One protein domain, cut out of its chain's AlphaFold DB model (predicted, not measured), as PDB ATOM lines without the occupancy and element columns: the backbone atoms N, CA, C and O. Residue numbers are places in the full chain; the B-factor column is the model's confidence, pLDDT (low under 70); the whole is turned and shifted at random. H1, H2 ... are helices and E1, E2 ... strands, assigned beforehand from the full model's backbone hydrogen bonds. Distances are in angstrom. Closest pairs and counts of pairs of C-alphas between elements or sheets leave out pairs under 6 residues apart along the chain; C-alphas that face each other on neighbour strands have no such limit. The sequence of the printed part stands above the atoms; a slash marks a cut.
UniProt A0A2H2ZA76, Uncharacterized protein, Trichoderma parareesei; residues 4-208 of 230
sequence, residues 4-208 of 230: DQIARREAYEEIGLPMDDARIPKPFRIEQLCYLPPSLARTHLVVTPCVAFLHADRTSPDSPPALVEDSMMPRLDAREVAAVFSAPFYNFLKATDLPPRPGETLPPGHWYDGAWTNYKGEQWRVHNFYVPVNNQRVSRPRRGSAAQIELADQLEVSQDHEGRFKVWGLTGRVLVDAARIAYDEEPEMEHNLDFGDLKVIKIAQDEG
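What this domain is: This is residues 4 to 208 of the 230 residues of an uncharacterized protein of Trichoderma parareesei (UniProt A0A2H2ZA76). Helix H5 makes the core, lying between a three-strand sheet, E3, E4 and E5, and a separate two-strand hairpin, E1 and E2, with much unnamed chain around them. H3 packs on H5, H6 lies at one end beside the E3-E4 hairpin, and H4 lies far from the core. The 205 printed residues run H1 E1 E2 H2 H3 E3 E4 H4 E5 H5 H6, with under half in the six named helices and five named strands, and the class is mixed. Both sheets are antiparallel, the larger in order E3 - E4 - E5. The whole is compact, with radius of gyration of the C-alphas 18.4 A and spans of 53 by 43 by 40 A.

How they stand to each other: Start at H1, residues 4 to 15; its Asp 4 comes closest to E2, residues 50 to 56, at Cys 50, C-alphas 6.4 A apart. E2 and E1, residues 28 to 35, form a hairpin; look for N 31 and O 53, 2.9 A. H2, residues 68 to 71, comes closest to E2 at C-alphas 68 and 56, 7.5 A. Next find the hairpin of E3, residues 112 to 119, and E4, residues 122 to 132, with N 117 and O 124 at 2.9 A. E5, residues 164 to 168, is E4's other antiparallel neighbour, with N 129 and O 167 at 2.8 A. H5, residues 169 to 183, stands up from this sheet, rising 57 degrees; its closest C-alphas to E4 are 172 and 127, 5.5 A. H3, residues 89 to 93, touches H5 at C-alphas 92 and 176, 5.6 A. H6, residues 198 to 206, only grazes the sheet, closest at C-alphas 200 and 122, 6.9 A. H4, residues 146 to 158, is not on this sheet and touches no helix. H1, H4, H5 and H6 have every O i to N i+4 pair within hydrogen-bond range; H3 has 0 of 1, but 2 of 2 O i to N i+3 pairs, and H2 is too short.

Where its parts are: Find C-alpha 4 at (129.510, 66.209, 122.218), where H1 begins its 16.0 A. E1 spans 21.2 A, E4 31.6 A, H4 18.0 A and H5 21.5 A. H5 begins at C-alpha 169, (133.468, 87.708, 120.674), and H6 ends at C-alpha 206, (149.149, 79.014, 135.377).

The domain as a whole: The C-alphas farthest apart are those of Asp 62 and Glu 207, 59.6 A. The printed part has no cut. Look for long links of 17 residues from H2 to H3 and 18 from H3 to E3. In the printed part, 38 residues have a pLDDT under 70, the model's own low confidence, among them residues 63 to 74 and 140 to 162.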
ATOM      1  N   ASP A   4     130.659  66.235 123.136       76.00
ATOM      2  CA  ASP A   4     129.510  66.209 122.218       76.00
ATOM      3  C   ASP A   4     128.161  65.946 122.911       76.00
ATOM      4  O   ASP A   4     127.156  66.563 122.568       76.00
ATOM      5  N   GLN A   5     128.123  65.113 123.957       83.38
ATOM      6  CA  GLN A   5     126.880  64.850 124.694       83.38
ATOM      7  C   GLN A   5     126.361  66.102 125.405       83.38
ATOM      8  O   GLN A   5     125.150  66.272 125.537       83.38
ATOM      9  N   ILE A   6     127.271  66.973 125.855       89.06
ATOM     10  CA  ILE A   6     126.918  68.254 126.473       89.06
ATOM     11  C   ILE A   6     126.366  69.181 125.398       89.06
ATOM     12  O   ILE A   6     125.251  69.663 125.543       89.06
ATOM     13  N   ALA A   7     127.090  69.353 124.287       89.94
ATOM     14  CA  ALA A   7     126.659  70.215 123.188       89.94
ATOM     15  C   ALA A   7     125.274  69.816 122.644       89.94
ATOM     16  O   ALA A   7     124.417  70.670 122.429       89.94
ATOM     17  N   ARG A   8     125.018  68.510 122.482       89.50
ATOM     18  CA  ARG A   8     123.706  67.984 122.075       89.50
ATOM     19  C   ARG A   8     122.612  68.229 123.109       89.50
ATOM     20  O   ARG A   8     121.476  68.485 122.716       89.50
ATOM     21  N   ARG A   9     122.929  68.128 124.402       91.12
ATOM     22  CA  ARG A   9     121.980  68.423 125.482       91.12
ATOM     23  C   ARG A   9     121.597  69.903 125.488       91.12
ATOM     24  O   ARG A   9     120.406  70.186 125.460       91.12
ATOM     25  N   GLU A  10     122.572  70.811 125.450       91.06
ATOM     26  CA  GLU A  10     122.306  72.260 125.411       91.06
ATOM     27  C   GLU A  10     121.486  72.633 124.170       91.06
ATOM     28  O   GLU A  10     120.446  73.270 124.275       91.06
ATOM     29  N   ALA A  11     121.854  72.131 122.985       89.94
ATOM     30  CA  ALA A  11     121.092  72.404 121.764       89.94
ATOM     31  C   ALA A  11     119.645  71.863 121.817       89.94
ATOM     32  O   ALA A  11     118.738  72.423 121.193       89.94
ATOM     33  N   TYR A  12     119.403  70.771 122.547       89.06
ATOM     34  CA  TYR A  12     118.046  70.286 122.799       89.06
ATOM     35  C   TYR A  12     117.267  71.219 123.730       89.06
ATOM     36  O   TYR A  12     116.104  71.506 123.447       89.06
ATOM     37  N   GLU A  13     117.891  71.673 124.816       88.69
ATOM     38  CA  GLU A  13     117.281  72.559 125.815       88.69
ATOM     39  C   GLU A  13     116.962  73.942 125.215       88.69
ATOM     40  O   GLU A  13     115.832  74.415 125.336       88.69
ATOM     41  N   GLU A  14     117.895  74.523 124.459       86.25
ATOM     42  CA  GLU A  14     117.804  75.887 123.931       86.25
ATOM     43  C   GLU A  14     116.915  76.012 122.681       86.25
ATOM     44  O   GLU A  14     116.071  76.909 122.585       86.25
ATOM     45  N   ILE A  15     117.111  75.129 121.690       84.50
ATOM     46  CA  ILE A  15     116.473  75.247 120.362       84.50
ATOM     47  C   ILE A  15     115.616  74.037 119.970       84.50
ATOM     48  O   ILE A  15     115.006  74.021 118.891       84.50
ATOM     49  N   GLY A  16     115.535  73.021 120.832       85.69
ATOM     50  CA  GLY A  16     114.733  71.822 120.600       85.69
ATOM     51  C   GLY A  16     115.358  70.821 119.627       85.69
ATOM     52  O   GLY A  16     114.632  69.983 119.086       85.69
ATOM     53  N   LEU A  17     116.670  70.897 119.378       87.06
ATOM     54  CA  LEU A  17     117.399  69.954 118.525       87.06
ATOM     55  C   LEU A  17     117.408  68.557 119.174       87.06
ATOM     56  O   LEU A  17     118.007  68.404 120.233       87.06
ATOM     57  N   PRO A  18     116.779  67.514 118.598       87.00
ATOM     58  CA  PRO A  18     116.694  66.217 119.268       87.00
ATOM     59  C   PRO A  18     118.072  65.613 119.581       87.00
ATOM     60  O   PRO A  18     118.939  65.545 118.711       87.00
ATOM     61  N   MET A  19     118.243  65.125 120.816       86.88
ATOM     62  CA  MET A  19     119.460  64.410 121.235       86.88
ATOM     63  C   MET A  19     119.591  63.026 120.586       86.88
ATOM     64  O   MET A  19     120.695  62.536 120.386       86.88
ATOM     65  N   ASP A  20     118.457  62.380 120.312       86.69
ATOM     66  CA  ASP A  20     118.380  61.067 119.675       86.69
ATOM     67  C   ASP A  20     118.172  61.256 118.172       86.69
ATOM     68  O   ASP A  20     117.146  61.801 117.752       86.69
ATOM     69  N   ASP A  21     119.128  60.787 117.369       86.38
ATOM     70  CA  ASP A  21     119.086  60.923 115.914       86.38
ATOM     71  C   ASP A  21     117.838  60.255 115.302       86.38
ATOM     72  O   ASP A  21     117.329  60.719 114.283       86.38
ATOM     73  N   ALA A  22     117.259  59.233 115.951       86.06
ATOM     74  CA  ALA A  22     116.014  58.606 115.497       86.06
ATOM     75  C   ALA A  22     114.787  59.533 115.605       86.06
ATOM     76  O   ALA A  22     113.752  59.273 114.985       86.06
ATOM     77  N   ARG A  23     114.884  60.606 116.399       86.62
ATOM     78  CA  ARG A  23     113.836  61.623 116.579       86.62
ATOM     79  C   ARG A  23     114.029  62.840 115.681       86.62
ATOM     80  O   ARG A  23     113.163  63.716 115.675       86.62
ATOM     81  N   ILE A  24     115.133  62.911 114.939       86.38
ATOM     82  CA  ILE A  24     115.340  63.962 113.948       86.38
ATOM     83  C   ILE A  24     114.326  63.749 112.812       86.38
ATOM     84  O   ILE A  24     114.211  62.637 112.285       86.38
ATOM     85  N   PRO A  25     113.552  64.782 112.427       84.12
ATOM     86  CA  PRO A  25     112.612  64.664 111.323       84.12
ATOM     87  C   PRO A  25     113.334  64.274 110.032       84.12
ATOM     88  O   PRO A  25     114.306  64.914 109.636       84.12
ATOM     89  N   LYS A  26     112.835  63.256 109.328       83.06
ATOM     90  CA  LYS A  26     113.313  62.977 107.970       83.06
ATOM     91  C   LYS A  26     112.993  64.172 107.056       83.06
ATOM     92  O   LYS A  26     111.916  64.754 107.195       83.06
ATOM     93  N   PRO A  27     113.873  64.512 106.103       85.00
ATOM     94  CA  PRO A  27     115.050  63.750 105.686       85.00
ATOM     95  C   PRO A  27     116.361  64.211 106.336       85.00
ATOM     96  O   PRO A  27     117.434  63.985 105.777       85.00
ATOM     97  N   PHE A  28     116.296  64.883 107.484       87.00
ATOM     98  CA  PHE A  28     117.502  65.382 108.116       87.00
ATOM     99  C   PHE A  28     118.232  64.289 108.892       87.00
ATOM    100  O   PHE A  28     117.615  63.429 109.522       87.00
ATOM    101  N   ARG A  29     119.563  64.357 108.877       88.75
ATOM    102  CA  ARG A  29     120.429  63.629 109.812       88.75
ATOM    103  C   ARG A  29     121.554  64.552 110.243       88.75
ATOM    104  O   ARG A  29     121.986  65.400 109.463       88.75
ATOM    105  N   ILE A  30     122.045  64.358 111.456       89.44
ATOM    106  CA  ILE A  30     123.186  65.110 111.964       89.44
ATOM    107  C   ILE A  30     124.391  64.186 111.978       89.44
ATOM    108  O   ILE A  30     124.330  63.073 112.487       89.44
ATOM    109  N   GLU A  31     125.479  64.645 111.385       91.19
ATOM    110  CA  GLU A  31     126.759  63.953 111.376       91.19
ATOM    111  C   GLU A  31     127.769  64.793 112.145       91.19
ATOM    112  O   GLU A  31     128.079  65.913 111.742       91.19
ATOM    113  N   GLN A  32     128.275  64.272 113.260       91.75
ATOM    114  CA  GLN A  32     129.358  64.927 113.981       91.75
ATOM    115  C   GLN A  32     130.646  64.831 113.155       91.75
ATOM    116  O   GLN A  32     131.070  63.734 112.800       91.75
ATOM    117  N   LEU A  33     131.271  65.974 112.873       93.75
ATOM    118  CA  LEU A  33     132.479  66.041 112.053       93.75
ATOM    119  C   LEU A  33     133.740  66.045 112.915       93.75
ATOM    120  O   LEU A  33     134.616  65.196 112.753       93.75
ATOM    121  N   CYS A  34     133.853  67.015 113.820       94.69
ATOM    122  CA  CYS A  34     135.061  67.206 114.615       94.69
ATOM    123  C   CYS A  34     134.819  68.084 115.849       94.69
ATOM    124  O   CYS A  34     133.752  68.675 116.037       94.69
ATOM    125  N   TYR A  35     135.859  68.175 116.675       95.56
ATOM    126  CA  TYR A  35     136.006  69.209 117.689       95.56
ATOM    127  C   TYR A  35     137.046  70.216 117.206       95.56
ATOM    128  O   TYR A  35     138.092  69.814 116.686       95.56
ATOM    129  N   LEU A  36     136.777  71.504 117.391       96.00
ATOM    130  CA  LEU A  36     137.770  72.546 117.138       96.00
ATOM    131  C   LEU A  36     138.683  72.722 118.358       96.00
ATOM    132  O   LEU A  36     138.308  72.325 119.469       96.00
ATOM    133  N   PRO A  37     139.874  73.321 118.179       96.31
ATOM    134  CA  PRO A  37     140.719  73.713 119.299       96.31
ATOM    135  C   PRO A  37     139.939  74.545 120.329       96.31
ATOM    136  O   PRO A  37     139.079  75.343 119.947       96.31
ATOM    137  N   PRO A  38     140.203  74.355 121.632       95.75
ATOM    138  CA  PRO A  38     139.425  75.001 122.673       95.75
ATOM    139  C   PRO A  38     139.677  76.507 122.700       95.75
ATOM    140  O   PRO A  38     140.784  76.980 122.430       95.75
ATOM    141  N   SER A  39     138.652  77.241 123.104       94.38
ATOM    142  CA  SER A  39     138.672  78.691 123.249       94.38
ATOM    143  C   SER A  39     138.356  79.096 124.687       94.38
ATOM    144  O   SER A  39     137.689  78.357 125.418       94.38
ATOM    145  N   LEU A  40     138.833  80.267 125.109       93.75
ATOM    146  CA  LEU A  40     138.616  80.770 126.466       93.75
ATOM    147  C   LEU A  40     137.533  81.848 126.464       93.75
ATOM    148  O   LEU A  40     137.711  82.934 125.911       93.75
ATOM    149  N   ALA A  41     136.410  81.572 127.126       89.31
ATOM    150  CA  ALA A  41     135.398  82.585 127.370       89.31
ATOM    151  C   ALA A  41     135.893  83.606 128.407       89.31
ATOM    152  O   ALA A  41     136.643  83.285 129.330       89.31
ATOM    153  N   ARG A  42     135.387  84.842 128.327       84.56
ATOM    154  CA  ARG A  42     135.728  85.930 129.266       84.56
ATOM    155  C   ARG A  42     135.425  85.591 130.733       84.56
ATOM    156  O   ARG A  42     136.010  86.180 131.634       84.56
ATOM    157  N   THR A  43     134.510  84.655 130.958       84.38
ATOM    158  CA  THR A  43     134.125  84.108 132.264       84.38
ATOM    159  C   THR A  43     135.096  83.054 132.796       84.38
ATOM    160  O   THR A  43     134.791  82.427 133.801       84.38
ATOM    161  N   HIS A  44     136.251  82.859 132.150       86.50
ATOM    162  CA  HIS A  44     137.232  81.818 132.476       86.50
ATOM    163  C   HIS A  44     136.696  80.387 132.307       86.50
ATOM    164  O   HIS A  44     137.215  79.442 132.891       86.50
ATOM    165  N   LEU A  45     135.688  80.215 131.449       90.00
ATOM    166  CA  LEU A  45     135.219  78.904 131.015       90.00
ATOM    167  C   LEU A  45     135.950  78.487 129.742       90.00
ATOM    168  O   LEU A  45     135.967  79.225 128.752       90.00
ATOM    169  N   VAL A  46     136.538  77.293 129.759       93.38
ATOM    170  CA  VAL A  46     137.127  76.682 128.566       93.38
ATOM    171  C   VAL A  46     136.019  76.014 127.765       93.38
ATOM    172  O   VAL A  46     135.321  75.130 128.258       93.38
ATOM    173  N   VAL A  47     135.873  76.426 126.512       93.31
ATOM    174  CA  VAL A  47     134.848  75.928 125.596       93.31
ATOM    175  C   VAL A  47     135.525  75.113 124.506       93.31
ATOM    176  O   VAL A  47     136.479  75.572 123.888       93.31
ATOM    177  N   THR A  48     135.031  73.902 124.254       95.19
ATOM    178  CA  THR A  48     135.472  73.071 123.123       95.19
ATOM    179  C   THR A  48     134.363  73.047 122.070       95.19
ATOM    180  O   THR A  48     133.347  72.381 122.291       95.19
ATOM    181  N   PRO A  49     134.507  73.773 120.944       95.50
ATOM    182  CA  PRO A  49     133.464  73.817 119.927       95.50
ATOM    183  C   PRO A  49     133.285  72.454 119.252       95.50
ATOM    184  O   PRO A  49     134.258  71.811 118.855       95.50
ATOM    185  N   CYS A  50     132.032  72.032 119.094       94.94
ATOM    186  CA  CYS A  50     131.653  70.808 118.389       94.94
ATOM    187  C   CYS A  50     131.052  71.183 117.033       94.94
ATOM    188  O   CYS A  50     130.117  71.980 116.981       94.94
ATOM    189  N   VAL A  51     131.567  70.610 115.945       94.88
ATOM    190  CA  VAL A  51     131.073  70.873 114.588       94.88
ATOM    191  C   VAL A  51     130.323  69.652 114.082       94.88
ATOM    192  O   VAL A  51     130.837  68.532 114.107       94.88
ATOM    193  N   ALA A  52     129.112  69.881 113.587       93.06
ATOM    194  CA  ALA A  52     128.291  68.859 112.969       93.06
ATOM    195  C   ALA A  52     127.687  69.365 111.659       93.06
ATOM    196  O   ALA A  52     127.406  70.554 111.501       93.06
ATOM    197  N   PHE A  53     127.473  68.445 110.727       91.19
ATOM    198  CA  PHE A  53     126.791  68.708 109.474       91.19
ATOM    199  C   PHE A  53     125.342  68.237 109.560       91.19
ATOM    200  O   PHE A  53     125.069  67.081 109.892       91.19
ATOM    201  N   LEU A  54     124.412  69.132 109.235       89.44
ATOM    202  CA  LEU A  54     122.994  68.823 109.119       89.44
ATOM    203  C   LEU A  54     122.684  68.499 107.657       89.44
ATOM    204  O   LEU A  54     122.557  69.395 106.824       89.44
ATOM    205  N   HIS A  55     122.578  67.212 107.337       88.12
ATOM    206  CA  HIS A  55     122.181  66.792 105.995       88.12
ATOM    207  C   HIS A  55     120.698  67.053 105.795       88.12
ATOM    208  O   HIS A  55     119.919  66.900 106.728       88.12
ATOM    209  N   ALA A  56     120.318  67.369 104.563       85.00
ATOM    210  CA  ALA A  56     118.936  67.481 104.118       85.00
ATOM    211  C   ALA A  56     118.755  66.577 102.894       85.00
ATOM    212  O   ALA A  56     118.740  67.046 101.752       85.00
ATOM    213  N   ASP A  57     118.700  65.263 103.128       77.81
ATOM    214  CA  ASP A  57     118.692  64.287 102.041       77.81
ATOM    215  C   ASP A  57     117.437  64.463 101.171       77.81
ATOM    216  O   ASP A  57     116.333  64.734 101.647       77.81
ATOM    217  N   ARG A  58     117.570  64.326  99.852       71.06
ATOM    218  CA  ARG A  58     116.393  64.403  98.980       71.06
ATOM    219  C   ARG A  58     115.591  63.116  99.131       71.06
ATOM    220  O   ARG A  58     116.110  62.026  98.911       71.06
ATOM    221  N   THR A  59     114.311  63.239  99.472       69.56
ATOM    222  CA  THR A  59     113.395  62.090  99.548       69.56
ATOM    223  C   THR A  59     113.042  61.546  98.160       69.56
ATOM    224  O   THR A  59     112.689  60.375  98.036       69.56
ATOM    225  N   SER A  60     113.167  62.376  97.116       72.81
ATOM    226  CA  SER A  60     112.998  62.029  95.702       72.81
ATOM    227  C   SER A  60     113.908  62.893  94.801       72.81
ATOM    228  O   SER A  60     114.164  64.055  95.132       72.81
ATOM    229  N   PRO A  61     114.363  62.393  93.633       71.81
ATOM    230  CA  PRO A  61     115.111  63.178  92.642       71.81
ATOM    231  C   PRO A  61     114.384  64.426  92.122       71.81
ATOM    232  O   PRO A  61     115.046  65.330  91.611       71.81
ATOM    233  N   ASP A  62     113.060  64.498  92.282       73.69
ATOM    234  CA  ASP A  62     112.221  65.609  91.811       73.69
ATOM    235  C   ASP A  62     111.751  66.544  92.939       73.69
ATOM    236  O   ASP A  62     111.240  67.629  92.671       73.69
ATOM    237  N   SER A  63     111.938  66.180  94.215       68.50
ATOM    238  CA  SER A  63     111.528  67.036  95.338       68.50
ATOM    239  C   SER A  63     112.562  68.135  95.605       68.50
ATOM    240  O   SER A  63     113.762  67.822  95.600       68.50
ATOM    241  N   PRO A  64     112.163  69.391  95.880       67.94
ATOM    242  CA  PRO A  64     113.111  70.430  96.285       67.94
ATOM    243  C   PRO A  64     113.887  69.992  97.543       67.94
ATOM    244  O   PRO A  64     113.365  69.194  98.328       67.94
ATOM    245  N   PRO A  65     115.137  70.456  97.734       66.06
ATOM    246  CA  PRO A  65     115.882  70.171  98.957       66.06
ATOM    247  C   PRO A  65     115.084  70.657 100.169       66.06
ATOM    248  O   PRO A  65     114.527  71.756 100.152       66.06
ATOM    249  N   ALA A  66     114.997  69.821 101.206       68.81
ATOM    250  CA  ALA A  66     114.273  70.173 102.416       68.81
ATOM    251  C   ALA A  66     114.985  71.343 103.106       68.81
ATOM    252  O   ALA A  66     116.154  71.238 103.474       68.81
ATOM    253  N   LEU A  67     114.285  72.461 103.277       68.19
ATOM    254  CA  LEU A  67     114.798  73.576 104.060       68.19
ATOM    255  C   LEU A  67     114.589  73.268 105.541       68.19
ATOM    256  O   LEU A  67     113.479  72.938 105.972       68.19
ATOM    257  N   VAL A  68     115.668  73.382 106.316       66.62
ATOM    258  CA  VAL A  68     115.656  73.186 107.775       66.62
ATOM    259  C   VAL A  68     114.597  74.088 108.407       66.62
ATOM    260  O   VAL A  68     113.775  73.614 109.180       66.62
ATOM    261  N   GLU A  69     114.527  75.347 107.975       63.06
ATOM    262  CA  GLU A  69     113.564  76.346 108.456       63.06
ATOM    263  C   GLU A  69     112.089  75.954 108.231       63.06
ATOM    264  O   GLU A  69     111.217  76.383 108.986       63.06
ATOM    265  N   ASP A  70     111.795  75.132 107.216       60.59
ATOM    266  CA  ASP A  70     110.428  74.715 106.876       60.59
ATOM    267  C   ASP A  70     110.019  73.397 107.542       60.59
ATOM    268  O   ASP A  70     108.851  73.195 107.873       60.59
ATOM    269  N   SER A  71     110.970  72.478 107.712       63.06
ATOM    270  CA  SER A  71     110.690  71.093 108.119       63.06
ATOM    271  C   SER A  71     111.165  70.771 109.540       63.06
ATOM    272  O   SER A  71     110.640  69.863 110.185       63.06
ATOM    273  N   MET A  72     112.119  71.542 110.055       67.69
ATOM    274  CA  MET A  72     112.614  71.484 111.422       67.69
ATOM    275  C   MET A  72     112.328  72.826 112.092       67.69
ATOM    276  O   MET A  72     113.201  73.673 112.220       67.69
ATOM    277  N   MET A  73     111.078  73.041 112.506       61.59
ATOM    278  CA  MET A  73     110.735  74.240 113.271       61.59
ATOM    279  C   MET A  73     111.453  74.214 114.630       61.59
ATOM    280  O   MET A  73     111.109  73.354 115.455       61.59
ATOM    281  N   PRO A  74     112.384  75.148 114.903       67.00
ATOM    282  CA  PRO A  74     113.051  75.222 116.194       67.00
ATOM    283  C   PRO A  74     112.020  75.468 117.298       67.00
ATOM    284  O   PRO A  74     111.115  76.298 117.154       67.00
ATOM    285  N   ARG A  75     112.139  74.740 118.409       72.94
ATOM    286  CA  ARG A  75     111.356  75.007 119.619       72.94
ATOM    287  C   ARG A  75     112.256  75.757 120.579       72.94
ATOM    288  O   ARG A  75     113.002  75.136 121.318       72.94
ATOM    289  N   LEU A  76     112.187  77.079 120.508       77.81
ATOM    290  CA  LEU A  76     113.054  77.956 121.285       77.81
ATOM    291  C   LEU A  76     112.555  78.074 122.725       77.81
ATOM    292  O   LEU A  76     111.369  78.372 122.926       77.81
ATOM    293  N   ASP A  77     113.444  77.891 123.701       73.50
ATOM    294  CA  ASP A  77     113.177  78.333 125.067       73.50
ATOM    295  C   ASP A  77     113.355  79.853 125.144       73.50
ATOM    296  O   ASP A  77     114.454  80.387 125.015       73.50
ATOM    297  N   ALA A  78     112.254  80.564 125.390       71.81
ATOM    298  CA  ALA A  78     112.240  82.018 125.509       71.81
ATOM    299  C   ALA A  78     113.074  82.559 126.688       71.81
ATOM    300  O   ALA A  78     113.287  83.766 126.773       71.81
ATOM    301  N   ARG A  79     113.488  81.702 127.632       69.94
ATOM    302  CA  ARG A  79     114.372  82.081 128.745       69.94
ATOM    303  C   ARG A  79     115.820  82.263 128.307       69.94
ATOM    304  O   ARG A  79     116.522  83.057 128.925       69.94
ATOM    305  N   GLU A  80     116.238  81.542 127.275       70.44
ATOM    306  CA  GLU A  80     117.648  81.410 126.893       70.44
ATOM    307  C   GLU A  80     117.897  81.885 125.456       70.44
ATOM    308  O   GLU A  80     118.936  82.480 125.176       70.44
ATOM    309  N   VAL A  81     116.913  81.729 124.558       76.31
ATOM    310  CA  VAL A  81     117.055  82.030 123.129       76.31
ATOM    311  C   VAL A  81     116.019  83.046 122.654       76.31
ATOM    312  O   VAL A  81     114.828  82.757 122.520       76.31
ATOM    313  N   ALA A  82     116.498  84.240 122.306       74.81
ATOM    314  CA  ALA A  82     115.670  85.293 121.716       74.81
ATOM    315  C   ALA A  82     115.368  85.046 120.226       74.81
ATOM    316  O   ALA A  82     114.270  85.342 119.753       74.81
ATOM    317  N   ALA A  83     116.327  84.496 119.476       79.75
ATOM    318  CA  ALA A  83     116.181  84.245 118.048       79.75
ATOM    319  C   ALA A  83     117.147  83.166 117.545       79.75
ATOM    320  O   ALA A  83     118.242  83.003 118.078       79.75
ATOM    321  N   VAL A  84     116.758  82.493 116.461       84.56
ATOM    322  CA  VAL A  84     117.630  81.622 115.661       84.56
ATOM    323  C   VAL A  84     117.625  82.095 114.213       84.56
ATOM    324  O   VAL A  84     116.565  82.381 113.650       84.56
ATOM    325  N   PHE A  85     118.817  82.177 113.628       87.69
ATOM    326  CA  PHE A  85     119.068  82.627 112.263       87.69
ATOM    327  C   PHE A  85     120.277  81.889 111.671       87.69
ATOM    328  O   PHE A  85     121.069  81.283 112.393       87.69
ATOM    329  N   SER A  86     120.417  81.968 110.355       89.00
ATOM    330  CA  SER A  86     121.494  81.376 109.567       89.00
ATOM    331  C   SER A  86     122.402  82.458 108.976       89.00
ATOM    332  O   SER A  86     121.993  83.595 108.748       89.00
ATOM    333  N   ALA A  87     123.648  82.105 108.669       91.44
ATOM    334  CA  ALA A  87     124.578  82.970 107.946       91.44
ATOM    335  C   ALA A  87     125.307  82.159 106.863       91.44
ATOM    336  O   ALA A  87     125.607  80.984 107.094       91.44
ATOM    337  N   PRO A  88     125.629  82.740 105.690       92.38
ATOM    338  CA  PRO A  88     126.449  82.056 104.698       92.38
ATOM    339  C   PRO A  88     127.842  81.773 105.270       92.38
ATOM    340  O   PRO A  88     128.614  82.695 105.516       92.38
ATOM    341  N   PHE A  89     128.168  80.496 105.474       95.69
ATOM    342  CA  PHE A  89     129.366  80.103 106.220       95.69
ATOM    343  C   PHE A  89     130.673  80.621 105.595       95.69
ATOM    344  O   PHE A  89     131.542  81.112 106.306       95.69
ATOM    345  N   TYR A  90     130.779  80.608 104.263       97.00
ATOM    346  CA  TYR A  90     131.942  81.152 103.546       97.00
ATOM    347  C   TYR A  90     132.176  82.652 103.809       97.00
ATOM    348  O   TYR A  90     133.307  83.128 103.770       97.00
ATOM    349  N   ASN A  91     131.120  83.413 104.117       97.12
ATOM    350  CA  ASN A  91     131.213  84.862 104.289       97.12
ATOM    351  C   ASN A  91     132.008  85.267 105.544       97.12
ATOM    352  O   ASN A  91     132.483  86.395 105.635       97.12
ATOM    353  N   PHE A  92     132.223  84.352 106.498       98.19
ATOM    354  CA  PHE A  92     133.090  84.606 107.658       98.19
ATOM    355  C   PHE A  92     134.580  84.743 107.297       98.19
ATOM    356  O   PHE A  92     135.363  85.177 108.139       98.19
ATOM    357  N   LEU A  93     134.965  84.450 106.049       98.38
ATOM    358  CA  LEU A  93     136.295  84.738 105.498       98.38
ATOM    359  C   LEU A  93     136.369  86.083 104.757       98.38
ATOM    360  O   LEU A  93     137.439  86.461 104.282       98.38
ATOM    361  N   LYS A  94     135.246  86.796 104.608       98.12
ATOM    362  CA  LYS A  94     135.131  87.986 103.754       98.12
ATOM    363  C   LYS A  94     135.073  89.271 104.554       98.12
ATOM    364  O   LYS A  94     134.400  89.344 105.580       98.12
ATOM    365  N   ALA A  95     135.749  90.308 104.060       96.88
ATOM    366  CA  ALA A  95     135.751  91.624 104.702       96.88
ATOM    367  C   ALA A  95     134.467  92.432 104.421       96.88
ATOM    368  O   ALA A  95     134.138  93.358 105.161       96.88
ATOM    369  N   THR A  96     133.728  92.083 103.369       96.44
ATOM    370  CA  THR A  96     132.476  92.738 102.960       96.44
ATOM    371  C   THR A  96     131.393  91.708 102.669       96.44
ATOM    372  O   THR A  96     131.700  90.538 102.462       96.44
ATOM    373  N   ASP A  97     130.131  92.144 102.603       94.50
ATOM    374  CA  ASP A  97     129.029  91.263 102.213       94.50
ATOM    375  C   ASP A  97     129.302  90.640 100.832       94.50
ATOM    376  O   ASP A  97     129.704  91.333  99.891       94.50
ATOM    377  N   LEU A  98     129.032  89.340 100.691       92.62
ATOM    378  CA  LEU A  98     128.898  88.735  99.368       92.62
ATOM    379  C   LEU A  98     127.699  89.352  98.628       92.62
ATOM    380  O   LEU A  98     126.717  89.746  99.268       92.62
ATOM    381  N   PRO A  99     127.730  89.404  97.283       91.31
ATOM    382  CA  PRO A  99     126.593  89.879  96.506       91.31
ATOM    383  C   PRO A  99     125.306  89.129  96.889       91.31
ATOM    384  O   PRO A  99     125.339  87.896  96.996       91.31
ATOM    385  N   PRO A 100     124.173  89.834  97.083       89.25
ATOM    386  CA  PRO A 100     122.910  89.176  97.382       89.25
ATOM    387  C   PRO A 100     122.499  88.274  96.219       89.25
ATOM    388  O   PRO A 100     122.877  88.492  95.061       89.25
ATOM    389  N   ARG A 101     121.698  87.249  96.517       86.69
ATOM    390  CA  ARG A 101     121.158  86.380  95.469       86.69
ATOM    391  C   ARG A 101     120.217  87.174  94.552       86.69
ATOM    392  O   ARG A 101     119.675  88.203  94.957       86.69
ATOM    393  N   PRO A 102     119.974  86.711  93.314       88.38
ATOM    394  CA  PRO A 102     119.016  87.365  92.431       88.38
ATOM    395  C   PRO A 102     117.640  87.529  93.095       88.38
ATOM    396  O   PRO A 102     117.031  86.546  93.508       88.38
ATOM    397  N   GLY A 103     117.153  88.770  93.177       86.62
ATOM    398  CA  GLY A 103     115.868  89.109  93.805       86.62
ATOM    399  C   GLY A 103     115.945  89.463  95.294       86.62
ATOM    400  O   GLY A 103     114.943  89.905  95.850       86.62
ATOM    401  N   GLU A 104     117.112  89.328  95.921       88.62
ATOM    402  CA  GLU A 104     117.363  89.741  97.299       88.62
ATOM    403  C   GLU A 104     118.050  91.113  97.346       88.62
ATOM    404  O   GLU A 104     118.835  91.476  96.467       88.62
ATOM    405  N   THR A 105     117.782  91.880  98.402       89.75
ATOM    406  CA  THR A 105     118.504  93.120  98.711       89.75
ATOM    407  C   THR A 105     119.199  92.988 100.054       89.75
ATOM    408  O   THR A 105     118.702  92.314 100.959       89.75
ATOM    409  N   LEU A 106     120.369  93.610 100.190       90.94
ATOM    410  CA  LEU A 106     121.041  93.690 101.480       90.94
ATOM    411  C   LEU A 106     120.435  94.830 102.306       90.94
ATOM    412  O   LEU A 106     120.151  95.897 101.749       90.94
ATOM    413  N   PRO A 107     120.256  94.630 103.619       91.38
ATOM    414  CA  PRO A 107     119.933  95.714 104.520       91.38
ATOM    415  C   PRO A 107     121.117  96.693 104.585       91.38
ATOM    416  O   PRO A 107     122.271  96.289 104.373       91.38
ATOM    417  N   PRO A 108     120.858  97.975 104.883       91.06
ATOM    418  CA  PRO A 108     121.912  98.964 105.109       91.06
ATOM    419  C   PRO A 108     122.899  98.528 106.213       91.06
ATOM    420  O   PRO A 108     122.643  97.604 106.991       91.06
ATOM    421  N   GLY A 109     124.072  99.163 106.236       91.75
ATOM    422  CA  GLY A 109     125.199  98.802 107.105       91.75
ATOM    423  C   GLY A 109     126.293  98.001 106.389       91.75
ATOM    424  O   GLY A 109     126.252  97.812 105.173       91.75
ATOM    425  N   HIS A 110     127.295  97.558 107.148       93.62
ATOM    426  CA  HIS A 110     128.454  96.801 106.660       93.62
ATOM    427  C   HIS A 110     128.497  95.388 107.249       93.62
ATOM    428  O   HIS A 110     127.883  95.123 108.275       93.62
ATOM    429  N   TRP A 111     129.237  94.481 106.610       95.81
ATOM    430  CA  TRP A 111     129.364  93.086 107.049       95.81
ATOM    431  C   TRP A 111     130.296  92.898 108.244       95.81
ATOM    432  O   TRP A 111     129.966  92.138 109.150       95.81
ATOM    433  N   TYR A 112     131.463  93.544 108.244       97.75
ATOM    434  CA  TYR A 112     132.535  93.199 109.171       97.75
ATOM    435  C   TYR A 112     133.321  94.415 109.653       97.75
ATOM    436  O   TYR A 112     133.749  95.254 108.862       97.75
ATOM    437  N   ASP A 113     133.587  94.441 110.954       96.69
ATOM    438  CA  ASP A 113     134.690  95.197 111.532       96.69
ATOM    439  C   ASP A 113     135.431  94.350 112.577       96.69
ATOM    440  O   ASP A 113     134.982  93.282 113.000       96.69
ATOM    441  N   GLY A 114     136.615  94.800 112.977       96.00
ATOM    442  CA  GLY A 114     137.372  94.113 114.007       96.00
ATOM    443  C   GLY A 114     138.470  94.978 114.590       96.00
ATOM    444  O   GLY A 114     138.853  96.000 114.018       96.00
ATOM    445  N   ALA A 115     138.994  94.533 115.723       96.88
ATOM    446  CA  ALA A 115     140.058  95.221 116.433       96.88
ATOM    447  C   ALA A 115     140.998  94.215 117.093       96.88
ATOM    448  O   ALA A 115     140.575  93.163 117.572       96.88
ATOM    449  N   TRP A 116     142.281  94.555 117.144       96.75
ATOM    450  CA  TRP A 116     143.229  93.850 117.997       96.75
ATOM    451  C   TRP A 116     143.019  94.260 119.451       96.75
ATOM    452  O   TRP A 116     142.876  95.444 119.758       96.75
ATOM    453  N   THR A 117     143.014  93.281 120.346       94.75
ATOM    454  CA  THR A 117     143.010  93.505 121.789       94.75
ATOM    455  C   THR A 117     144.092  92.666 122.448       94.75
ATOM    456  O   THR A 117     144.524  91.648 121.911       94.75
ATOM    457  N   ASN A 118     144.541  93.096 123.622       92.25
ATOM    458  CA  ASN A 118     145.440  92.297 124.435       92.25
ATOM    459  C   ASN A 118     144.609  91.460 125.411       92.25
ATOM    460  O   ASN A 118     143.907  92.016 126.257       92.25
ATOM    461  N   TYR A 119     144.690  90.137 125.299       87.31
ATOM    462  CA  TYR A 119     144.025  89.214 126.208       87.31
ATOM    463  C   TYR A 119     145.062  88.342 126.918       87.31
ATOM    464  O   TYR A 119     145.698  87.488 126.309       87.31
ATOM    465  N   LYS A 120     145.256  88.603 128.219       86.50
ATOM    466  CA  LYS A 120     146.288  87.968 129.063       86.50
ATOM    467  C   LYS A 120     147.698  88.023 128.448       86.50
ATOM    468  O   LYS A 120     148.441  87.053 128.484       86.50
ATOM    469  N   GLY A 121     148.070  89.164 127.867       85.38
ATOM    470  CA  GLY A 121     149.383  89.369 127.252       85.38
ATOM    471  C   GLY A 121     149.467  88.958 125.781       85.38
ATOM    472  O   GLY A 121     150.359  89.439 125.085       85.38
ATOM    473  N   GLU A 122     148.518  88.165 125.280       90.31
ATOM    474  CA  GLU A 122     148.473  87.715 123.888       90.31
ATOM    475  C   GLU A 122     147.650  88.670 123.015       90.31
ATOM    476  O   GLU A 122     146.642  89.235 123.448       90.31
ATOM    477  N   GLN A 123     148.071  88.853 121.762       93.44
ATOM    478  CA  GLN A 123     147.277  89.587 120.777       93.44
ATOM    479  C   GLN A 123     146.106  88.719 120.328       93.44
ATOM    480  O   GLN A 123     146.295  87.647 119.755       93.44
ATOM    481  N   TRP A 124     144.894  89.201 120.563       94.25
ATOM    482  CA  TRP A 124     143.663  88.513 120.219       94.25
ATOM    483  C   TRP A 124     142.826  89.385 119.293       94.25
ATOM    484  O   TRP A 124     142.573  90.558 119.575       94.25
ATOM    485  N   ARG A 125     142.410  88.826 118.161       96.19
ATOM    486  CA  ARG A 125     141.600  89.535 117.182       96.19
ATOM    487  C   ARG A 125     140.123  89.420 117.532       96.19
ATOM    488  O   ARG A 125     139.528  88.348 117.439       96.19
ATOM    489  N   VAL A 126     139.518  90.557 117.864       95.50
ATOM    490  CA  VAL A 126     138.065  90.696 117.956       95.50
ATOM    491  C   VAL A 126     137.492  90.771 116.547       95.50
ATOM    492  O   VAL A 126     137.873  91.647 115.767       95.50
ATOM    493  N   HIS A 127     136.542  89.887 116.255       97.56
ATOM    494  CA  HIS A 127     135.747  89.909 115.033       97.56
ATOM    495  C   HIS A 127     134.306  90.307 115.361       97.56
ATOM    496  O   HIS A 127     133.696  89.713 116.252       97.56
ATOM    497  N   ASN A 128     133.766  91.289 114.640       97.44
ATOM    498  CA  ASN A 128     132.365  91.688 114.694       97.44
ATOM    499  C   ASN A 128     131.753  91.526 113.300       97.44
ATOM    500  O   ASN A 128     132.125  92.236 112.368       97.44
ATOM    501  N   PHE A 129     130.795  90.615 113.169       97.50
ATOM    502  CA  PHE A 129     130.045  90.389 111.938       97.50
ATOM    503  C   PHE A 129     128.608  90.875 112.101       97.50
ATOM    504  O   PHE A 129     127.975  90.560 113.106       97.50
ATOM    505  N   TYR A 130     128.066  91.597 111.125       95.81
ATOM    506  CA  TYR A 130     126.683  92.077 111.121       95.81
ATOM    507  C   TYR A 130     125.911  91.365 110.016       95.81
ATOM    508  O   TYR A 130     125.862  91.796 108.860       95.81
ATOM    509  N   VAL A 131     125.324  90.235 110.394       94.19
ATOM    510  CA  VAL A 131     124.706  89.271 109.495       94.19
ATOM    511  C   VAL A 131     123.344  89.768 109.014       94.19
ATOM    512  O   VAL A 131     122.466  89.965 109.853       94.19
ATOM    513  N   PRO A 132     123.119  89.921 107.697       92.12
ATOM    514  CA  PRO A 132     121.798  90.203 107.138       92.12
ATOM    515  C   PRO A 132     120.772  89.125 107.493       92.12
ATOM    516  O   PRO A 132     120.973  87.944 107.204       92.12
ATOM    517  N   VAL A 133     119.639  89.527 108.068       88.12
ATOM    518  CA  VAL A 133     118.541  88.616 108.437       88.12
ATOM    519  C   VAL A 133     117.215  88.914 107.731       88.12
ATOM    520  O   VAL A 133     116.226  88.226 107.955       88.12
ATOM    521  N   ASN A 134     117.187  89.897 106.830       80.44
ATOM    522  CA  ASN A 134     115.987  90.325 106.104       80.44
ATOM    523  C   ASN A 134     115.471  89.312 105.061       80.44
ATOM    524  O   ASN A 134     114.281  89.317 104.757       80.44
ATOM    525  N   ASN A 135     116.339  88.441 104.539       76.06
ATOM    526  CA  ASN A 135     115.997  87.462 103.496       76.06
ATOM    527  C   ASN A 135     115.883  86.020 104.028       76.06
ATOM    528  O   ASN A 135     115.947  85.067 103.256       76.06
ATOM    529  N   GLN A 136     115.739  85.842 105.343       75.56
ATOM    530  CA  GLN A 136     115.652  84.529 105.992       75.56
ATOM    531  C   GLN A 136     114.540  84.489 107.041       75.56
ATOM    532  O   GLN A 136     114.127  85.527 107.564       75.56
ATOM    533  N   ARG A 137     114.040  83.290 107.371       69.50
ATOM    534  CA  ARG A 137     113.056  83.155 108.448       69.50
ATOM    535  C   ARG A 137     113.759  83.093 109.793       69.50
ATOM    536  O   ARG A 137     114.203  82.041 110.242       69.50
ATOM    537  N   VAL A 138     113.768  84.226 110.485       72.50
ATOM    538  CA  VAL A 138     114.189  84.278 111.884       72.50
ATOM    539  C   VAL A 138     113.136  83.581 112.747       72.50
ATOM    540  O   VAL A 138     111.993  84.034 112.848       72.50
ATOM    541  N   SER A 139     113.512  82.466 113.371       71.56
ATOM    542  CA  SER A 139     112.648  81.784 114.337       71.56
ATOM    543  C   SER A 139     112.734  82.506 115.676       71.56
ATOM    544  O   SER A 139     113.830  82.746 116.176       71.56
ATOM    545  N   ARG A 140     111.580  82.858 116.248       67.44
ATOM    546  CA  ARG A 140     111.452  83.546 117.541       67.44
ATOM    547  C   ARG A 140     110.503  82.762 118.457       67.44
ATOM    548  O   ARG A 140     109.570  82.121 117.949       67.44
ATOM    549  N   PRO A 141     110.709  82.771 119.784       64.38
ATOM    550  CA  PRO A 141     109.832  82.067 120.709       64.38
ATOM    551  C   PRO A 141     108.390  82.598 120.617       64.38
ATOM    552  O   PRO A 141     108.137  83.793 120.719       64.38
ATOM    553  N   ARG A 142     107.411  81.701 120.420       56.50
ATOM    554  CA  ARG A 142     105.988  82.069 120.228       56.50
ATOM    555  C   ARG A 142     105.224  82.353 121.531       56.50
ATOM    556  O   ARG A 142     104.069  82.771 121.464       56.50
ATOM    557  N   ARG A 143     105.799  82.053 122.704       54.31
ATOM    558  CA  ARG A 143     105.163  82.223 124.025       54.31
ATOM    559  C   ARG A 143     106.206  82.549 125.097       54.31
ATOM    560  O   ARG A 143     107.112  81.756 125.315       54.31
ATOM    561  N   GLY A 144     106.001  83.667 125.789       55.16
ATOM    562  CA  GLY A 144     106.736  84.104 126.977       55.16
ATOM    563  C   GLY A 144     105.843  85.000 127.846       55.16
ATOM    564  O   GLY A 144     104.770  85.418 127.408       55.16
ATOM    565  N   SER A 145     106.234  85.257 129.094       58.78
ATOM    566  CA  SER A 145     105.593  86.263 129.949       58.78
ATOM    567  C   SER A 145     105.737  87.664 129.336       58.78
ATOM    568  O   SER A 145     106.605  87.892 128.499       58.78
ATOM    569  N   ALA A 146     104.907  88.628 129.749       61.81
ATOM    570  CA  ALA A 146     104.964  89.996 129.214       61.81
ATOM    571  C   ALA A 146     106.371  90.623 129.326       61.81
ATOM    572  O   ALA A 146     106.847  91.221 128.371       61.81
ATOM    573  N   ALA A 147     107.082  90.372 130.432       59.47
ATOM    574  CA  ALA A 147     108.464  90.817 130.630       59.47
ATOM    575  C   ALA A 147     109.473  90.159 129.662       59.47
ATOM    576  O   ALA A 147     110.525  90.721 129.380       59.47
ATOM    577  N   GLN A 148     109.173  88.960 129.157       56.69
ATOM    578  CA  GLN A 148     110.013  88.249 128.186       56.69
ATOM    579  C   GLN A 148     109.784  88.754 126.761       56.69
ATOM    580  O   GLN A 148     110.733  88.823 125.989       56.69
ATOM    581  N   ILE A 149     108.549  89.146 126.436       61.16
ATOM    582  CA  ILE A 149     108.249  89.874 125.197       61.16
ATOM    583  C   ILE A 149     108.958  91.229 125.237       61.16
ATOM    584  O   ILE A 149     109.658  91.560 124.296       61.16
ATOM    585  N   GLU A 150     108.906  91.942 126.366       63.91
ATOM    586  CA  GLU A 150     109.642  93.199 126.537       63.91
ATOM    587  C   GLU A 150     111.165  93.031 126.440       63.91
ATOM    588  O   GLU A 150     111.822  93.917 125.909       63.91
ATOM    589  N   LEU A 151     111.752  91.929 126.924       60.44
ATOM    590  CA  LEU A 151     113.188  91.673 126.761       60.44
ATOM    591  C   LEU A 151     113.549  91.332 125.308       60.44
ATOM    592  O   LEU A 151     114.579  91.793 124.826       60.44
ATOM    593  N   ALA A 152     112.717  90.551 124.612       58.41
ATOM    594  CA  ALA A 152     112.882  90.290 123.184       58.41
ATOM    595  C   ALA A 152     112.762  91.591 122.377       58.41
ATOM    596  O   ALA A 152     113.639  91.882 121.573       58.41
ATOM    597  N   ASP A 153     111.768  92.425 122.684       60.44
ATOM    598  CA  ASP A 153     111.586  93.747 122.088       60.44
ATOM    599  C   ASP A 153     112.757  94.684 122.438       60.44
ATOM    600  O   ASP A 153     113.243  95.409 121.580       60.44
ATOM    601  N   GLN A 154     113.292  94.659 123.663       59.22
ATOM    602  CA  GLN A 154     114.480  95.445 124.041       59.22
ATOM    603  C   GLN A 154     115.758  94.946 123.361       59.22
ATOM    604  O   GLN A 154     116.629  95.748 123.023       59.22
ATOM    605  N   LEU A 155     115.898  93.635 123.153       55.34
ATOM    606  CA  LEU A 155     116.964  93.068 122.330       55.34
ATOM    607  C   LEU A 155     116.790  93.479 120.865       55.34
ATOM    608  O   LEU A 155     117.786  93.789 120.229       55.34
ATOM    609  N   GLU A 156     115.561  93.580 120.354       52.25
ATOM    610  CA  GLU A 156     115.272  94.123 119.019       52.25
ATOM    611  C   GLU A 156     115.617  95.617 118.917       52.25
ATOM    612  O   GLU A 156     116.245  96.022 117.945       52.25
ATOM    613  N   VAL A 157     115.301  96.417 119.941       49.53
ATOM    614  CA  VAL A 157     115.604  97.861 119.998       49.53
ATOM    615  C   VAL A 157     117.097  98.131 120.242       49.53
ATOM    616  O   VAL A 157     117.620  99.153 119.820       49.53
ATOM    617  N   SER A 158     117.820  97.238 120.926       50.81
ATOM    618  CA  SER A 158     119.271  97.377 121.148       50.81
ATOM    619  C   SER A 158     120.123  96.750 120.041       50.81
ATOM    620  O   SER A 158     121.274  97.149 119.860       50.81
ATOM    621  N   GLN A 159     119.566  95.816 119.262       51.50
ATOM    622  CA  GLN A 159     120.136  95.292 118.013       51.50
ATOM    623  C   GLN A 159     119.686  96.125 116.805       51.50
ATOM    624  O   GLN A 159     119.403  95.583 115.739       51.50
ATOM    625  N   ASP A 160     119.652  97.447 116.994       43.00
ATOM    626  CA  ASP A 160     119.234  98.506 116.071       43.00
ATOM    627  C   ASP A 160     120.166  98.635 114.843       43.00
ATOM    628  O   ASP A 160     120.682  99.698 114.510       43.00
ATOM    629  N   HIS A 161     120.412  97.538 114.133       51.69
ATOM    630  CA  HIS A 161     120.787  97.583 112.731       51.69
ATOM    631  C   HIS A 161     119.615  97.022 111.944       51.69
ATOM    632  O   HIS A 161     119.369  95.824 111.984       51.69
ATOM    633  N   GLU A 162     118.906  97.918 111.263       69.81
ATOM    634  CA  GLU A 162     118.003  97.810 110.104       69.81
ATOM    635  C   GLU A 162     117.960  96.451 109.342       69.81
ATOM    636  O   GLU A 162     118.108  96.405 108.124       69.81
ATOM    637  N   GLY A 163     117.736  95.323 110.026       84.00
ATOM    638  CA  GLY A 163     117.764  93.969 109.463       84.00
ATOM    639  C   GLY A 163     119.099  93.206 109.553       84.00
ATOM    640  O   GLY A 163     119.287  92.278 108.761       84.00
ATOM    641  N   ARG A 164     120.017  93.537 110.480       90.44
ATOM    642  CA  ARG A 164     121.275  92.795 110.717       90.44
ATOM    643  C   ARG A 164     121.468  92.378 112.179       90.44
ATOM    644  O   ARG A 164     121.278  93.181 113.081       90.44
ATOM    645  N   PHE A 165     121.954  91.158 112.409       91.94
ATOM    646  CA  PHE A 165     122.335  90.665 113.740       91.94
ATOM    647  C   PHE A 165     123.847  90.632 113.937       91.94
ATOM    648  O   PHE A 165     124.592  90.203 113.057       91.94
ATOM    649  N   LYS A 166     124.310  91.058 115.118       93.81
ATOM    650  CA  LYS A 166     125.738  91.099 115.447       93.81
ATOM    651  C   LYS A 166     126.227  89.764 116.016       93.81
ATOM    652  O   LYS A 166     125.795  89.350 117.087       93.81
ATOM    653  N   VAL A 167     127.199  89.146 115.354       95.69
ATOM    654  CA  VAL A 167     127.940  87.965 115.815       95.69
ATOM    655  C   VAL A 167     129.363  88.386 116.162       95.69
ATOM    656  O   VAL A 167     130.093  88.886 115.309       95.69
ATOM    657  N   TRP A 168     129.757  88.226 117.423       95.06
ATOM    658  CA  TRP A 168     131.021  88.765 117.924       95.06
ATOM    659  C   TRP A 168     131.611  87.936 119.067       95.06
ATOM    660  O   TRP A 168     131.030  86.939 119.502       95.06
ATOM    661  N   GLY A 169     132.791  88.341 119.542       92.12
ATOM    662  CA  GLY A 169     133.468  87.708 120.674       92.12
ATOM    663  C   GLY A 169     133.898  86.272 120.366       92.12
ATOM    664  O   GLY A 169     134.367  85.987 119.264       92.12
ATOM    665  N   LEU A 170     133.727  85.380 121.347       93.56
ATOM    666  CA  LEU A 170     134.076  83.959 121.240       93.56
ATOM    667  C   LEU A 170     133.460  83.317 119.990       93.56
ATOM    668  O   LEU A 170     134.163  82.684 119.208       93.56
ATOM    669  N   THR A 171     132.163  83.543 119.767       95.38
ATOM    670  CA  THR A 171     131.422  82.993 118.626       95.38
ATOM    671  C   THR A 171     131.994  83.477 117.299       95.38
ATOM    672  O   THR A 171     132.205  82.674 116.394       95.38
ATOM    673  N   GLY A 172     132.298  84.775 117.190       96.56
ATOM    674  CA  GLY A 172     132.916  85.341 115.990       96.56
ATOM    675  C   GLY A 172     134.259  84.683 115.667       96.56
ATOM    676  O   GLY A 172     134.494  84.309 114.521       96.56
ATOM    677  N   ARG A 173     135.112  84.470 116.680       95.88
ATOM    678  CA  ARG A 173     136.402  83.791 116.497       95.88
ATOM    679  C   ARG A 173     136.240  82.323 116.095       95.88
ATOM    680  O   ARG A 173     136.861  81.896 115.127       95.88
ATOM    681  N   VAL A 174     135.380  81.574 116.785       97.38
ATOM    682  CA  VAL A 174     135.121  80.160 116.468       97.38
ATOM    683  C   VAL A 174     134.634  79.996 115.024       97.38
ATOM    684  O   VAL A 174     135.065  79.071 114.341       97.38
ATOM    685  N   LEU A 175     133.779  80.899 114.531       98.06
ATOM    686  CA  LEU A 175     133.272  80.848 113.156       98.06
ATOM    687  C   LEU A 175     134.350  81.137 112.106       98.06
ATOM    688  O   LEU A 175     134.365  80.467 111.075       98.06
ATOM    689  N   VAL A 176     135.261  82.080 112.368       98.19
ATOM    690  CA  VAL A 176     136.419  82.338 111.490       98.19
ATOM    691  C   VAL A 176     137.322  81.106 111.432       98.19
ATOM    692  O   VAL A 176     137.638  80.635 110.342       98.19
ATOM    693  N   ASP A 177     137.685  80.543 112.586       98.00
ATOM    694  CA  ASP A 177     138.539  79.352 112.668       98.00
ATOM    695  C   ASP A 177     137.901  78.154 111.946       98.00
ATOM    696  O   ASP A 177     138.554  77.477 111.150       98.00
ATOM    697  N   ALA A 178     136.604  77.928 112.166       98.06
ATOM    698  CA  ALA A 178     135.851  76.875 111.496       98.06
ATOM    699  C   ALA A 178     135.825  77.065 109.973       98.06
ATOM    700  O   ALA A 178     136.010  76.096 109.236       98.06
ATOM    701  N   ALA A 179     135.591  78.290 109.492       98.25
ATOM    702  CA  ALA A 179     135.536  78.582 108.063       98.25
ATOM    703  C   ALA A 179     136.906  78.386 107.400       98.25
ATOM    704  O   ALA A 179     136.982  77.759 106.347       98.25
ATOM    705  N   ARG A 180     137.991  78.829 108.047       98.19
ATOM    706  CA  ARG A 180     139.366  78.612 107.566       98.19
ATOM    707  C   ARG A 180     139.660  77.129 107.374       98.19
ATOM    708  O   ARG A 180     140.149  76.732 106.325       98.19
ATOM    709  N   ILE A 181     139.295  76.302 108.355       97.56
ATOM    710  CA  ILE A 181     139.484  74.846 108.290       97.56
ATOM    711  C   ILE A 181     138.607  74.216 107.199       97.56
ATOM    712  O   ILE A 181     139.061  73.334 106.479       97.56
ATOM    713  N   ALA A 182     137.347  74.640 107.086       97.38
ATOM    714  CA  ALA A 182     136.394  74.033 106.161       97.38
ATOM    715  C   ALA A 182     136.681  74.357 104.689       97.38
ATOM    716  O   ALA A 182     136.459  73.504 103.831       97.38
ATOM    717  N   TYR A 183     137.135  75.578 104.402       97.81
ATOM    718  CA  TYR A 183     137.409  76.043 103.040       97.81
ATOM    719  C   TYR A 183     138.891  75.983 102.659       97.81
ATOM    720  O   TYR A 183     139.192  76.154 101.485       97.81
ATOM    721  N   ASP A 184     139.791  75.715 103.613       97.69
ATOM    722  CA  ASP A 184     141.250  75.760 103.414       97.69
ATOM    723  C   ASP A 184     141.709  77.109 102.823       97.69
ATOM    724  O   ASP A 184     142.547  77.194 101.925       97.69
ATOM    725  N   GLU A 185     141.100  78.193 103.312       98.00
ATOM    726  CA  GLU A 185     141.305  79.558 102.835       98.00
ATOM    727  C   GLU A 185     141.561  80.507 104.011       98.00
ATOM    728  O   GLU A 185     140.898  80.428 105.049       98.00
ATOM    729  N   GLU A 186     142.503  81.439 103.838       97.88
ATOM    730  CA  GLU A 186     142.746  82.489 104.828       97.88
ATOM    731  C   GLU A 186     141.725  83.636 104.702       97.88
ATOM    732  O   GLU A 186     141.329  83.986 103.584       97.88
ATOM    733  N   PRO A 187     141.302  84.261 105.818       98.12
ATOM    734  CA  PRO A 187     140.366  85.373 105.785       98.12
ATOM    735  C   PRO A 187     140.975  86.618 105.126       98.12
ATOM    736  O   PRO A 187     142.152  86.929 105.306       98.12
ATOM    737  N   GLU A 188     140.148  87.392 104.422       98.19
ATOM    738  CA  GLU A 188     140.545  88.673 103.813       98.19
ATOM    739  C   GLU A 188     140.887  89.744 104.861       98.19
ATOM    740  O   GLU A 188     141.624  90.692 104.590       98.19
ATOM    741  N   MET A 189     140.324  89.605 106.061       97.31
ATOM    742  CA  MET A 189     140.567  90.479 107.199       97.31
ATOM    743  C   MET A 189     141.747  90.013 108.054       97.31
ATOM    744  O   MET A 189     142.118  88.840 108.076       97.31
ATOM    745  N   GLU A 190     142.275  90.932 108.866       97.81
ATOM    746  CA  GLU A 190     143.201  90.579 109.944       97.81
ATOM    747  C   GLU A 190     142.594  89.519 110.871       97.81
ATOM    748  O   GLU A 190     141.427  89.617 111.265       97.81
ATOM    749  N   HIS A 191     143.413  88.539 111.241       97.19
ATOM    750  CA  HIS A 191     143.051  87.386 112.055       97.19
ATOM    751  C   HIS A 191     144.288  86.871 112.802       97.19
ATOM    752  O   HIS A 191     145.432  87.170 112.451       97.19
ATOM    753  N   ASN A 192     144.060  86.089 113.850       96.12
ATOM    754  CA  ASN A 192     145.116  85.309 114.482       96.12
ATOM    755  C   ASN A 192     145.490  84.112 113.605       96.12
ATOM    756  O   ASN A 192     144.617  83.423 113.088       96.12
ATOM    757  N   LEU A 193     146.787  83.827 113.496       94.25
ATOM    758  CA  LEU A 193     147.278  82.717 112.679       94.25
ATOM    759  C   LEU A 193     146.928  81.347 113.273       94.25
ATOM    760  O   LEU A 193     146.691  80.400 112.527       94.25
ATOM    761  N   ASP A 194     146.897  81.243 114.600       94.12
ATOM    762  CA  ASP A 194     146.538  80.030 115.325       94.12
ATOM    763  C   ASP A 194     145.020  79.828 115.439       94.12
ATOM    764  O   ASP A 194     144.225  80.749 115.269       94.12
ATOM    765  N   PHE A 195     144.627  78.589 115.729       96.25
ATOM    766  CA  PHE A 195     143.241  78.200 115.981       96.25
ATOM    767  C   PHE A 195     142.992  78.044 117.481       96.25
ATOM    768  O   PHE A 195     143.815  77.451 118.191       96.25
ATOM    769  N   GLY A 196     141.837  78.517 117.947       95.25
ATOM    770  CA  GLY A 196     141.483  78.524 119.365       95.25
ATOM    771  C   GLY A 196     142.433  79.370 120.218       95.25
ATOM    772  O   GLY A 196     143.212  80.181 119.717       95.25
ATOM    773  N   ASP A 197     142.379  79.160 121.532       95.25
ATOM    774  CA  ASP A 197     143.041  80.020 122.521       95.25
ATOM    775  C   ASP A 197     143.979  79.236 123.455       95.25
ATOM    776  O   ASP A 197     144.182  79.620 124.605       95.25
ATOM    777  N   LEU A 198     144.576  78.130 122.990       93.81
ATOM    778  CA  LEU A 198     145.399  77.237 123.828       93.81
ATOM    779  C   LEU A 198     146.486  77.965 124.638       93.81
ATOM    780  O   LEU A 198     146.714  77.625 125.799       93.81
ATOM    781  N   LYS A 199     147.145  78.976 124.055       93.56
ATOM    782  CA  LYS A 199     148.151  79.788 124.765       93.56
ATOM    783  C   LYS A 199     147.529  80.559 125.926       93.56
ATOM    784  O   LYS A 199     148.030  80.498 127.044       93.56
ATOM    785  N   VAL A 200     146.413  81.234 125.669       92.88
ATOM    786  CA  VAL A 200     145.693  82.036 126.663       92.88
ATOM    787  C   VAL A 200     145.092  81.146 127.753       92.88
ATOM    788  O   VAL A 200     145.146  81.503 128.926       92.88
ATOM    789  N   ILE A 201     144.576  79.966 127.390       94.75
ATOM    790  CA  ILE A 201     144.089  78.955 128.340       94.75
ATOM    791  C   ILE A 201     145.219  78.521 129.273       94.75
ATOM    792  O   ILE A 201     145.019  78.472 130.484       94.75
ATOM    793  N   LYS A 202     146.414  78.253 128.733       93.50
ATOM    794  CA  LYS A 202     147.573  77.878 129.547       93.50
ATOM    795  C   LYS A 202     147.972  78.989 130.519       93.50
ATOM    796  O   LYS A 202     148.184  78.708 131.690       93.50
ATOM    797  N   ILE A 203     147.998  80.241 130.061       92.50
ATOM    798  CA  ILE A 203     148.257  81.394 130.937       92.50
ATOM    799  C   ILE A 203     147.191  81.476 132.039       92.50
ATOM    800  O   ILE A 203     147.528  81.624 133.208       92.50
ATOM    801  N   ALA A 204     145.908  81.315 131.697       91.56
ATOM    802  CA  ALA A 204     144.819  81.324 132.674       91.56
ATOM    803  C   ALA A 204     144.944  80.197 133.714       91.56
ATOM    804  O   ALA A 204     144.635  80.408 134.885       91.56
ATOM    805  N   GLN A 205     145.402  79.019 133.288       92.38
ATOM    806  CA  GLN A 205     145.664  77.886 134.167       92.38
ATOM    807  C   GLN A 205     146.841  78.162 135.110       92.38
ATOM    808  O   GLN A 205     146.716  77.941 136.310       92.38
ATOM    809  N   ASP A 206     147.957  78.679 134.587       92.56
ATOM    810  CA  ASP A 206     149.149  79.014 135.377       92.56
ATOM    811  C   ASP A 206     148.855  80.129 136.408       92.56
ATOM    812  O   ASP A 206     149.452  80.166 137.483       92.56
ATOM    813  N   GLU A 207     147.898  81.012 136.109       91.00
ATOM    814  CA  GLU A 207     147.388  82.052 137.015       91.00
ATOM    815  C   GLU A 207     146.355  81.541 138.042       91.00
ATOM    816  O   GLU A 207     145.912  82.318 138.889       91.00
ATOM    817  N   GLY A 208     145.934  80.271 137.972       88.88
ATOM    818  CA  GLY A 208     144.887  79.701 138.836       88.88
ATOM    819  C   GLY A 208     143.472  80.217 138.538       88.88
ATOM    820  O   GLY A 208     142.546  79.997 139.314       88.88
TER     821      GLY A 208